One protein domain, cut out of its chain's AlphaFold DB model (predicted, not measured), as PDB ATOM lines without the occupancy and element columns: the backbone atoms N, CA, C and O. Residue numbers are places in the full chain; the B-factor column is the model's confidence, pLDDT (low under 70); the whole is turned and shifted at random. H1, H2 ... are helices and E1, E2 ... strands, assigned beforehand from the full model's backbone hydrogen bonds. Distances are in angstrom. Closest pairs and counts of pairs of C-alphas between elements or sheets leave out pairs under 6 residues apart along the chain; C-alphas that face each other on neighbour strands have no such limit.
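What this domain is: This is residues 140 to 202 of the 345 residues of an uncharacterized protein of Ornithinimicrobium pratense (UniProt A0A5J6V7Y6). A small antiparallel sheet, the meander E1 E2 E3, each strand neighbour of the one before, stands at one end of two helices, H1 and H2, side by side and running opposite ways. The printed part has 63 residues, in the order H1 E1 E2 E3 H2, class mixed. It is elongated, 37 by 20 by 15 A, and only just loose, close to compact, with radius of gyration of the C-alphas 13.2 A.

Where its parts are: E1 is residues 163 to 165, E2 168 to 172, E3 178 to 180. H1, residues 145 to 159, 21.3 A, begins at C-alpha 145 (-6.500, 131.453, 10.722). H2, residues 189 to 199, 14.8 A, ends at C-alpha 199 (2.953, 132.655, 13.058).

How they stand to each other: E2 forms hairpins with E1 (N 170 and O 163, 2.8 A) and E3 (N 171 and O 179, 2.8 A), both within hydrogen-bond range. Neither helix is on the sheet. H1 and H2 touch, closest C-alphas Gly 147 and Ala 199, 4.3 A, at a shallow tilt of 32 degrees, only just short of steep. In both, every O i to N i+4 pair is within hydrogen-bond range.

The domain as a whole: The farthest C-alphas, Asp 143 and Ser 175, are 39.0 A apart. The printed part has no cut and no long link. Its mean pLDDT is 71.0; 28 residues are under 70, among them 195 to 202.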
ATOM      1  N   PRO A 140       3.018 139.379  14.760       50.72
ATOM      2  CA  PRO A 140       2.157 138.210  14.904       50.72
ATOM      3  C   PRO A 140       1.021 138.239  13.877       50.72
ATOM      4  O   PRO A 140       0.271 139.214  13.808       50.72
ATOM      5  N   SER A 141       0.847 137.164  13.110       63.41
ATOM      6  CA  SER A 141      -0.213 137.037  12.098       63.41
ATOM      7  C   SER A 141      -1.549 136.593  12.713       63.41
ATOM      8  O   SER A 141      -2.254 135.720  12.199       63.41
ATOM      9  N   SER A 142      -1.915 137.196  13.853       66.12
ATOM     10  CA  SER A 142      -3.103 136.843  14.655       66.12
ATOM     11  C   SER A 142      -4.441 137.086  13.948       66.12
ATOM     12  O   SER A 142      -5.490 136.624  14.396       66.12
ATOM     13  N   ASP A 143      -4.417 137.830  12.853       65.38
ATOM     14  CA  ASP A 143      -5.544 138.094  11.969       65.38
ATOM     15  C   ASP A 143      -5.848 136.909  11.033       65.38
ATOM     16  O   ASP A 143      -7.003 136.691  10.660       65.38
ATOM     17  N   THR A 144      -4.853 136.078  10.714       77.31
ATOM     18  CA  THR A 144      -5.034 134.892   9.865       77.31
ATOM     19  C   THR A 144      -5.426 133.654  10.678       77.31
ATOM     20  O   THR A 144      -5.105 133.511  11.860       77.31
ATOM     21  N   HIS A 145      -6.167 132.724  10.064       81.19
ATOM     22  CA  HIS A 145      -6.500 131.453  10.722       81.19
ATOM     23  C   HIS A 145      -5.249 130.592  10.950       81.19
ATOM     24  O   HIS A 145      -5.080 130.038  12.034       81.19
ATOM     25  N   THR A 146      -4.362 130.547   9.955       78.75
ATOM     26  CA  THR A 146      -3.074 129.845   9.999       78.75
ATOM     27  C   THR A 146      -2.156 130.426  11.068       78.75
ATOM     28  O   THR A 146      -1.646 129.680  11.895       78.75
ATOM     29  N   GLY A 147      -2.034 131.753  11.134       70.81
ATOM     30  CA  GLY A 147      -1.234 132.435  12.146       70.81
ATOM     31  C   GLY A 147      -1.740 132.205  13.565       70.81
ATOM     32  O   GLY A 147      -0.955 131.911  14.457       70.81
ATOM     33  N   ARG A 148      -3.061 132.227  13.795       74.81
ATOM     34  CA  ARG A 148      -3.631 131.892  15.115       74.81
ATOM     35  C   ARG A 148      -3.368 130.450  15.539       74.81
ATOM     36  O   ARG A 148      -3.106 130.213  16.714       74.81
ATOM     37  N   GLN A 149      -3.445 129.499  14.610       82.19
ATOM     38  CA  GLN A 149      -3.112 128.102  14.900       82.19
ATOM     39  C   GLN A 149      -1.622 127.935  15.202       82.19
ATOM     40  O   GLN A 149      -1.276 127.269  16.172       82.19
ATOM     41  N   ALA A 150      -0.758 128.589  14.426       71.88
ATOM     42  CA  ALA A 150       0.681 128.585  14.644       71.88
ATOM     43  C   ALA A 150       1.058 129.233  15.989       71.88
ATOM     44  O   ALA A 150       1.858 128.681  16.734       71.88
ATOM     45  N   LEU A 151       0.416 130.342  16.369       66.88
ATOM     46  CA  LEU A 151       0.608 130.985  17.675       66.88
ATOM     47  C   LEU A 151       0.163 130.092  18.842       66.88
ATOM     48  O   LEU A 151       0.869 130.003  19.842       66.88
ATOM     49  N   ALA A 152      -0.977 129.408  18.716       73.94
ATOM     50  CA  ALA A 152      -1.443 128.462  19.733       73.94
ATOM     51  C   ALA A 152      -0.514 127.240  19.855       73.94
ATOM     52  O   ALA A 152      -0.283 126.733  20.952       73.94
ATOM     53  N   GLU A 153       0.044 126.780  18.736       76.00
ATOM     54  CA  GLU A 153       1.027 125.699  18.723       76.00
ATOM     55  C   GLU A 153       2.364 126.141  19.335       76.00
ATOM     56  O   GLU A 153       2.956 125.391  20.106       76.00
ATOM     57  N   LEU A 154       2.818 127.371  19.074       65.25
ATOM     58  CA  LEU A 154       4.001 127.938  19.725       65.25
ATOM     59  C   LEU A 154       3.817 128.043  21.235       65.25
ATOM     60  O   LEU A 154       4.690 127.598  21.975       65.25
ATOM     61  N   ASP A 155       2.679 128.565  21.695       70.56
ATOM     62  CA  ASP A 155       2.356 128.630  23.123       70.56
ATOM     63  C   ASP A 155       2.420 127.238  23.763       70.56
ATOM     64  O   ASP A 155       3.088 127.034  24.778       70.56
ATOM     65  N   ARG A 156       1.841 126.228  23.104       74.38
ATOM     66  CA  ARG A 156       1.941 124.835  23.545       74.38
ATOM     67  C   ARG A 156       3.388 124.348  23.586       74.38
ATOM     68  O   ARG A 156       3.772 123.725  24.573       74.38
ATOM     69  N   LEU A 157       4.186 124.596  22.550       68.12
ATOM     70  CA  LEU A 157       5.582 124.150  22.464       68.12
ATOM     71  C   LEU A 157       6.480 124.825  23.509       68.12
ATOM     72  O   LEU A 157       7.386 124.177  24.028       68.12
ATOM     73  N   PHE A 158       6.216 126.084  23.856       61.56
ATOM     74  CA  PHE A 158       6.966 126.811  24.880       61.56
ATOM     75  C   PHE A 158       6.567 126.425  26.305       61.56
ATOM     76  O   PHE A 158       7.414 126.419  27.198       61.56
ATOM     77  N   THR A 159       5.298 126.081  26.526       64.62
ATOM     78  CA  THR A 159       4.763 125.773  27.862       64.62
ATOM     79  C   THR A 159       4.836 124.292  28.223       64.62
ATOM     80  O   THR A 159       4.924 123.949  29.404       64.62
ATOM     81  N   THR A 160       4.832 123.386  27.239       71.44
ATOM     82  CA  THR A 160       5.003 121.956  27.517       71.44
ATOM     83  C   THR A 160       6.432 121.656  27.955       71.44
ATOM     84  O   THR A 160       7.406 122.100  27.356       71.44
ATOM     85  N   SER A 161       6.568 120.868  29.016       77.75
ATOM     86  CA  SER A 161       7.833 120.274  29.445       77.75
ATOM     87  C   SER A 161       7.555 118.873  29.975       77.75
ATOM     88  O   SER A 161       6.469 118.613  30.494       77.75
ATOM     89  N   ASP A 162       8.513 117.961  29.817       81.62
ATOM     90  CA  ASP A 162       8.354 116.578  30.284       81.62
ATOM     91  C   ASP A 162       8.656 116.455  31.778       81.62
ATOM     92  O   ASP A 162       8.113 115.595  32.470       81.62
ATOM     93  N   THR A 163       9.554 117.298  32.289       84.31
ATOM     94  CA  THR A 163       9.857 117.369  33.716       84.31
ATOM     95  C   THR A 163      10.410 118.739  34.089       84.31
ATOM     96  O   THR A 163      10.975 119.444  33.255       84.31
ATOM     97  N   VAL A 164      10.273 119.115  35.358       84.44
ATOM     98  CA  VAL A 164      10.849 120.338  35.916       84.44
ATOM     99  C   VAL A 164      11.821 119.934  37.014       84.44
ATOM    100  O   VAL A 164      11.434 119.290  37.989       84.44
ATOM    101  N   HIS A 165      13.088 120.315  36.872       63.12
ATOM    102  CA  HIS A 165      14.125 120.039  37.863       63.12
ATOM    103  C   HIS A 165      14.735 121.360  38.337       63.12
ATOM    104  O   HIS A 165      15.225 122.140  37.525       63.12
ATOM    105  N   GLN A 166      14.676 121.633  39.646       73.75
ATOM    106  CA  GLN A 166      15.150 122.893  40.251       73.75
ATOM    107  C   GLN A 166      14.550 124.154  39.596       73.75
ATOM    108  O   GLN A 166      15.256 125.120  39.311       73.75
ATOM    109  N   GLY A 167      13.248 124.121  39.292       69.50
ATOM    110  CA  GLY A 167      12.547 125.233  38.638       69.50
ATOM    111  C   GLY A 167      12.899 125.433  37.159       69.50
ATOM    112  O   GLY A 167      12.423 126.386  36.553       69.50
ATOM    113  N   ARG A 168      13.708 124.549  36.558       70.88
ATOM    114  CA  ARG A 168      14.061 124.600  35.135       70.88
ATOM    115  C   ARG A 168      13.313 123.512  34.357       70.88
ATOM    116  O   ARG A 168      13.355 122.357  34.784       70.88
ATOM    117  N   PRO A 169      12.640 123.846  33.243       70.19
ATOM    118  CA  PRO A 169      11.944 122.869  32.414       70.19
ATOM    119  C   PRO A 169      12.923 122.046  31.566       70.19
ATOM    120  O   PRO A 169      13.862 122.580  30.972       70.19
ATOM    121  N   TYR A 170      12.679 120.741  31.483       73.88
ATOM    122  CA  TYR A 170      13.439 119.778  30.692       73.88
ATOM    123  C   TYR A 170      12.518 118.991  29.756       73.88
ATOM    124  O   TYR A 170      11.352 118.727  30.060       73.88
ATOM    125  N   VAL A 171      13.083 118.580  28.625       82.19
ATOM    126  CA  VAL A 171      12.422 117.825  27.558       82.19
ATOM    127  C   VAL A 171      13.201 116.546  27.316       82.19
ATOM    128  O   VAL A 171      14.433 116.531  27.350       82.19
ATOM    129  N   ARG A 172      12.492 115.453  27.077       87.75
ATOM    130  CA  ARG A 172      13.064 114.143  26.825       87.75
ATOM    131  C   ARG A 172      13.320 113.971  25.333       87.75
ATOM    132  O   ARG A 172      12.430 114.106  24.498       87.75
ATOM    133  N   ARG A 173      14.551 113.612  24.982       84.00
ATOM    134  CA  ARG A 173      14.906 113.218  23.611       84.00
ATOM    135  C   ARG A 173      14.444 111.792  23.317       84.00
ATOM    136  O   ARG A 173      14.224 111.000  24.231       84.00
ATOM    137  N   ALA A 174      14.414 111.423  22.035       83.56
ATOM    138  CA  ALA A 174      14.164 110.040  21.607       83.56
ATOM    139  C   ALA A 174      15.152 109.029  22.230       83.56
ATOM    140  O   ALA A 174      14.790 107.884  22.477       83.56
ATOM    141  N   SER A 175      16.375 109.468  22.556       79.75
ATOM    142  CA  SER A 175      17.374 108.675  23.287       79.75
ATOM    143  C   SER A 175      17.046 108.459  24.773       79.75
ATOM    144  O   SER A 175      17.768 107.752  25.465       79.75
ATOM    145  N   GLY A 176      15.991 109.091  25.289       84.31
ATOM    146  CA  GLY A 176      15.609 109.071  26.697       84.31
ATOM    147  C   GLY A 176      16.336 110.094  27.576       84.31
ATOM    148  O   GLY A 176      15.973 110.219  28.743       84.31
ATOM    149  N   LEU A 177      17.316 110.830  27.034       84.12
ATOM    150  CA  LEU A 177      18.060 111.872  27.747       84.12
ATOM    151  C   LEU A 177      17.199 113.125  27.955       84.12
ATOM    152  O   LEU A 177      16.595 113.618  27.001       84.12
ATOM    153  N   TYR A 178      17.204 113.664  29.174       81.50
ATOM    154  CA  TYR A 178      16.585 114.950  29.486       81.50
ATOM    155  C   TYR A 178      17.540 116.098  29.167       81.50
ATOM    156  O   TYR A 178      18.668 116.132  29.658       81.50
ATOM    157  N   VAL A 179      17.072 117.044  28.361       76.69
ATOM    158  CA  VAL A 179      17.797 118.261  27.988       76.69
ATOM    159  C   VAL A 179      17.002 119.489  28.420       76.69
ATOM    160  O   VAL A 179      15.774 119.409  28.487       76.69
ATOM    161  N   PRO A 180      17.654 120.614  28.748       70.06
ATOM    162  CA  PRO A 180      16.938 121.842  29.064       70.06
ATOM    163  C   PRO A 180      16.035 122.258  27.898       70.06
ATOM    164  O   PRO A 180      16.463 122.240  26.739       70.06
ATOM    165  N   SER A 181      14.794 122.629  28.207       63.94
ATOM    166  CA  SER A 181      13.863 123.203  27.231       63.94
ATOM    167  C   SER A 181      14.481 124.450  26.593       63.94
ATOM    168  O   SER A 181      15.090 125.250  27.302       63.94
ATOM    169  N   LEU A 182      14.309 124.619  25.280       58.56
ATOM    170  CA  LEU A 182      14.847 125.741  24.488       58.56
ATOM    171  C   LEU A 182      16.382 125.847  24.441       58.56
ATOM    172  O   LEU A 182      16.908 126.872  24.018       58.56
ATOM    173  N   SER A 183      17.107 124.800  24.840       61.53
ATOM    174  CA  SER A 183      18.534 124.674  24.512       61.53
ATOM    175  C   SER A 183      18.717 124.134  23.096       61.53
ATOM    176  O   SER A 183      17.822 123.465  22.591       61.53
ATOM    177  N   ASP A 184      19.900 124.306  22.498       62.84
ATOM    178  CA  ASP A 184      20.242 123.770  21.163       62.84
ATOM    179  C   ASP A 184      20.007 122.255  21.020       62.84
ATOM    180  O   ASP A 184      19.880 121.720  19.919       62.84
ATOM    181  N   ALA A 185      19.946 121.539  22.145       62.00
ATOM    182  CA  ALA A 185      19.686 120.109  22.190       62.00
ATOM    183  C   ALA A 185      18.187 119.742  22.253       62.00
ATOM    184  O   ALA A 185      17.867 118.548  22.211       62.00
ATOM    185  N   ASP A 186      17.281 120.722  22.373       67.44
ATOM    186  CA  ASP A 186      15.832 120.522  22.442       67.44
ATOM    187  C   ASP A 186      15.306 120.019  21.083       67.44
ATOM    188  O   ASP A 186      15.404 120.715  20.068       67.44
ATOM    189  N   PRO A 187      14.714 118.810  21.032       79.50
ATOM    190  CA  PRO A 187      14.237 118.218  19.784       79.50
ATOM    191  C   PRO A 187      13.087 119.002  19.134       79.50
ATOM    192  O   PRO A 187      12.758 118.746  17.977       79.50
ATOM    193  N   ARG A 188      12.463 119.939  19.856       78.56
ATOM    194  CA  ARG A 188      11.342 120.748  19.369       78.56
ATOM    195  C   ARG A 188      11.793 122.016  18.654       78.56
ATOM    196  O   ARG A 188      10.986 122.603  17.941       78.56
ATOM    197  N   LEU A 189      13.060 122.424  18.783       68.00
ATOM    198  CA  LEU A 189      13.568 123.659  18.173       68.00
ATOM    199  C   LEU A 189      13.312 123.767  16.664       68.00
ATOM    200  O   LEU A 189      12.847 124.826  16.245       68.00
ATOM    201  N   PRO A 190      13.535 122.728  15.836       73.75
ATOM    202  CA  PRO A 190      13.247 122.822  14.405       73.75
ATOM    203  C   PRO A 190      11.768 123.111  14.124       73.75
ATOM    204  O   PRO A 190      11.440 123.877  13.222       73.75
ATOM    205  N   ARG A 191      10.872 122.533  14.934       74.12
ATOM    206  CA  ARG A 191       9.431 122.757  14.820       74.12
ATOM    207  C   ARG A 191       9.053 124.168  15.253       74.12
ATOM    208  O   ARG A 191       8.285 124.810  14.554       74.12
ATOM    209  N   ILE A 192       9.632 124.660  16.349       66.00
ATOM    210  CA  ILE A 192       9.429 126.032  16.834       66.00
ATOM    211  C   ILE A 192       9.827 127.047  15.756       66.00
ATOM    212  O   ILE A 192       9.041 127.938  15.461       66.00
ATOM    213  N   HIS A 193      10.989 126.883  15.117       64.88
ATOM    214  CA  HIS A 193      11.430 127.780  14.041       64.88
ATOM    215  C   HIS A 193      10.454 127.787  12.863       64.88
ATOM    216  O   HIS A 193      10.021 128.849  12.432       64.88
ATOM    217  N   GLN A 194      10.041 126.604  12.403       72.50
ATOM    218  CA  GLN A 194       9.065 126.494  11.322       72.50
ATOM    219  C   GLN A 194       7.734 127.174  11.679       72.50
ATOM    220  O   GLN A 194       7.142 127.870  10.859       72.50
ATOM    221  N   THR A 195       7.254 126.986  12.908       66.19
ATOM    222  CA  THR A 195       5.986 127.568  13.350       66.19
ATOM    223  C   THR A 195       6.090 129.079  13.587       66.19
ATOM    224  O   THR A 195       5.098 129.775  13.400       66.19
ATOM    225  N   ILE A 196       7.269 129.623  13.922       60.69
ATOM    226  CA  ILE A 196       7.504 131.078  13.988       60.69
ATOM    227  C   ILE A 196       7.304 131.722  12.616       60.69
ATOM    228  O   ILE A 196       6.599 132.726  12.527       60.69
ATOM    229  N   ASP A 197       7.845 131.125  11.555       65.56
ATOM    230  CA  ASP A 197       7.680 131.641  10.190       65.56
ATOM    231  C   ASP A 197       6.204 131.642   9.749       65.56
ATOM    232  O   ASP A 197       5.759 132.536   9.034       65.56
ATOM    233  N   GLU A 198       5.417 130.667  10.212       68.25
ATOM    234  CA  GLU A 198       3.972 130.577   9.955       68.25
ATOM    235  C   GLU A 198       3.147 131.546  10.833       68.25
ATOM    236  O   GLU A 198       2.103 132.054  10.411       68.25
ATOM    237  N   ALA A 199       3.613 131.815  12.055       59.12
ATOM    238  CA  ALA A 199       2.953 132.655  13.058       59.12
ATOM    239  C   ALA A 199       3.218 134.156  12.887       59.12
ATOM    240  O   ALA A 199       2.666 134.970  13.637       59.12
ATOM    241  N   THR A 200       4.083 134.540  11.949       55.66
ATOM    242  CA  THR A 200       4.575 135.911  11.838       55.66
ATOM    243  C   THR A 200       4.585 136.398  10.395       55.66
ATOM    244  O   THR A 200       4.737 135.639   9.443       55.66
ATOM    245  N   TYR A 201       4.404 137.704  10.216       54.28
ATOM    246  CA  TYR A 201       4.658 138.352   8.940       54.28
ATOM    247  C   TYR A 201       6.149 138.639   8.805       54.28
ATOM    248  O   TYR A 201       6.722 139.356   9.626       54.28
ATOM    249  N   ALA A 202       6.757 138.149   7.725       51.00
ATOM    250  CA  ALA A 202       8.047 138.648   7.277       51.00
ATOM    251  C   ALA A 202       7.825 140.020   6.615       51.00
ATOM    252  O   ALA A 202       7.118 140.100   5.603       51.00
TER     253      ALA A 202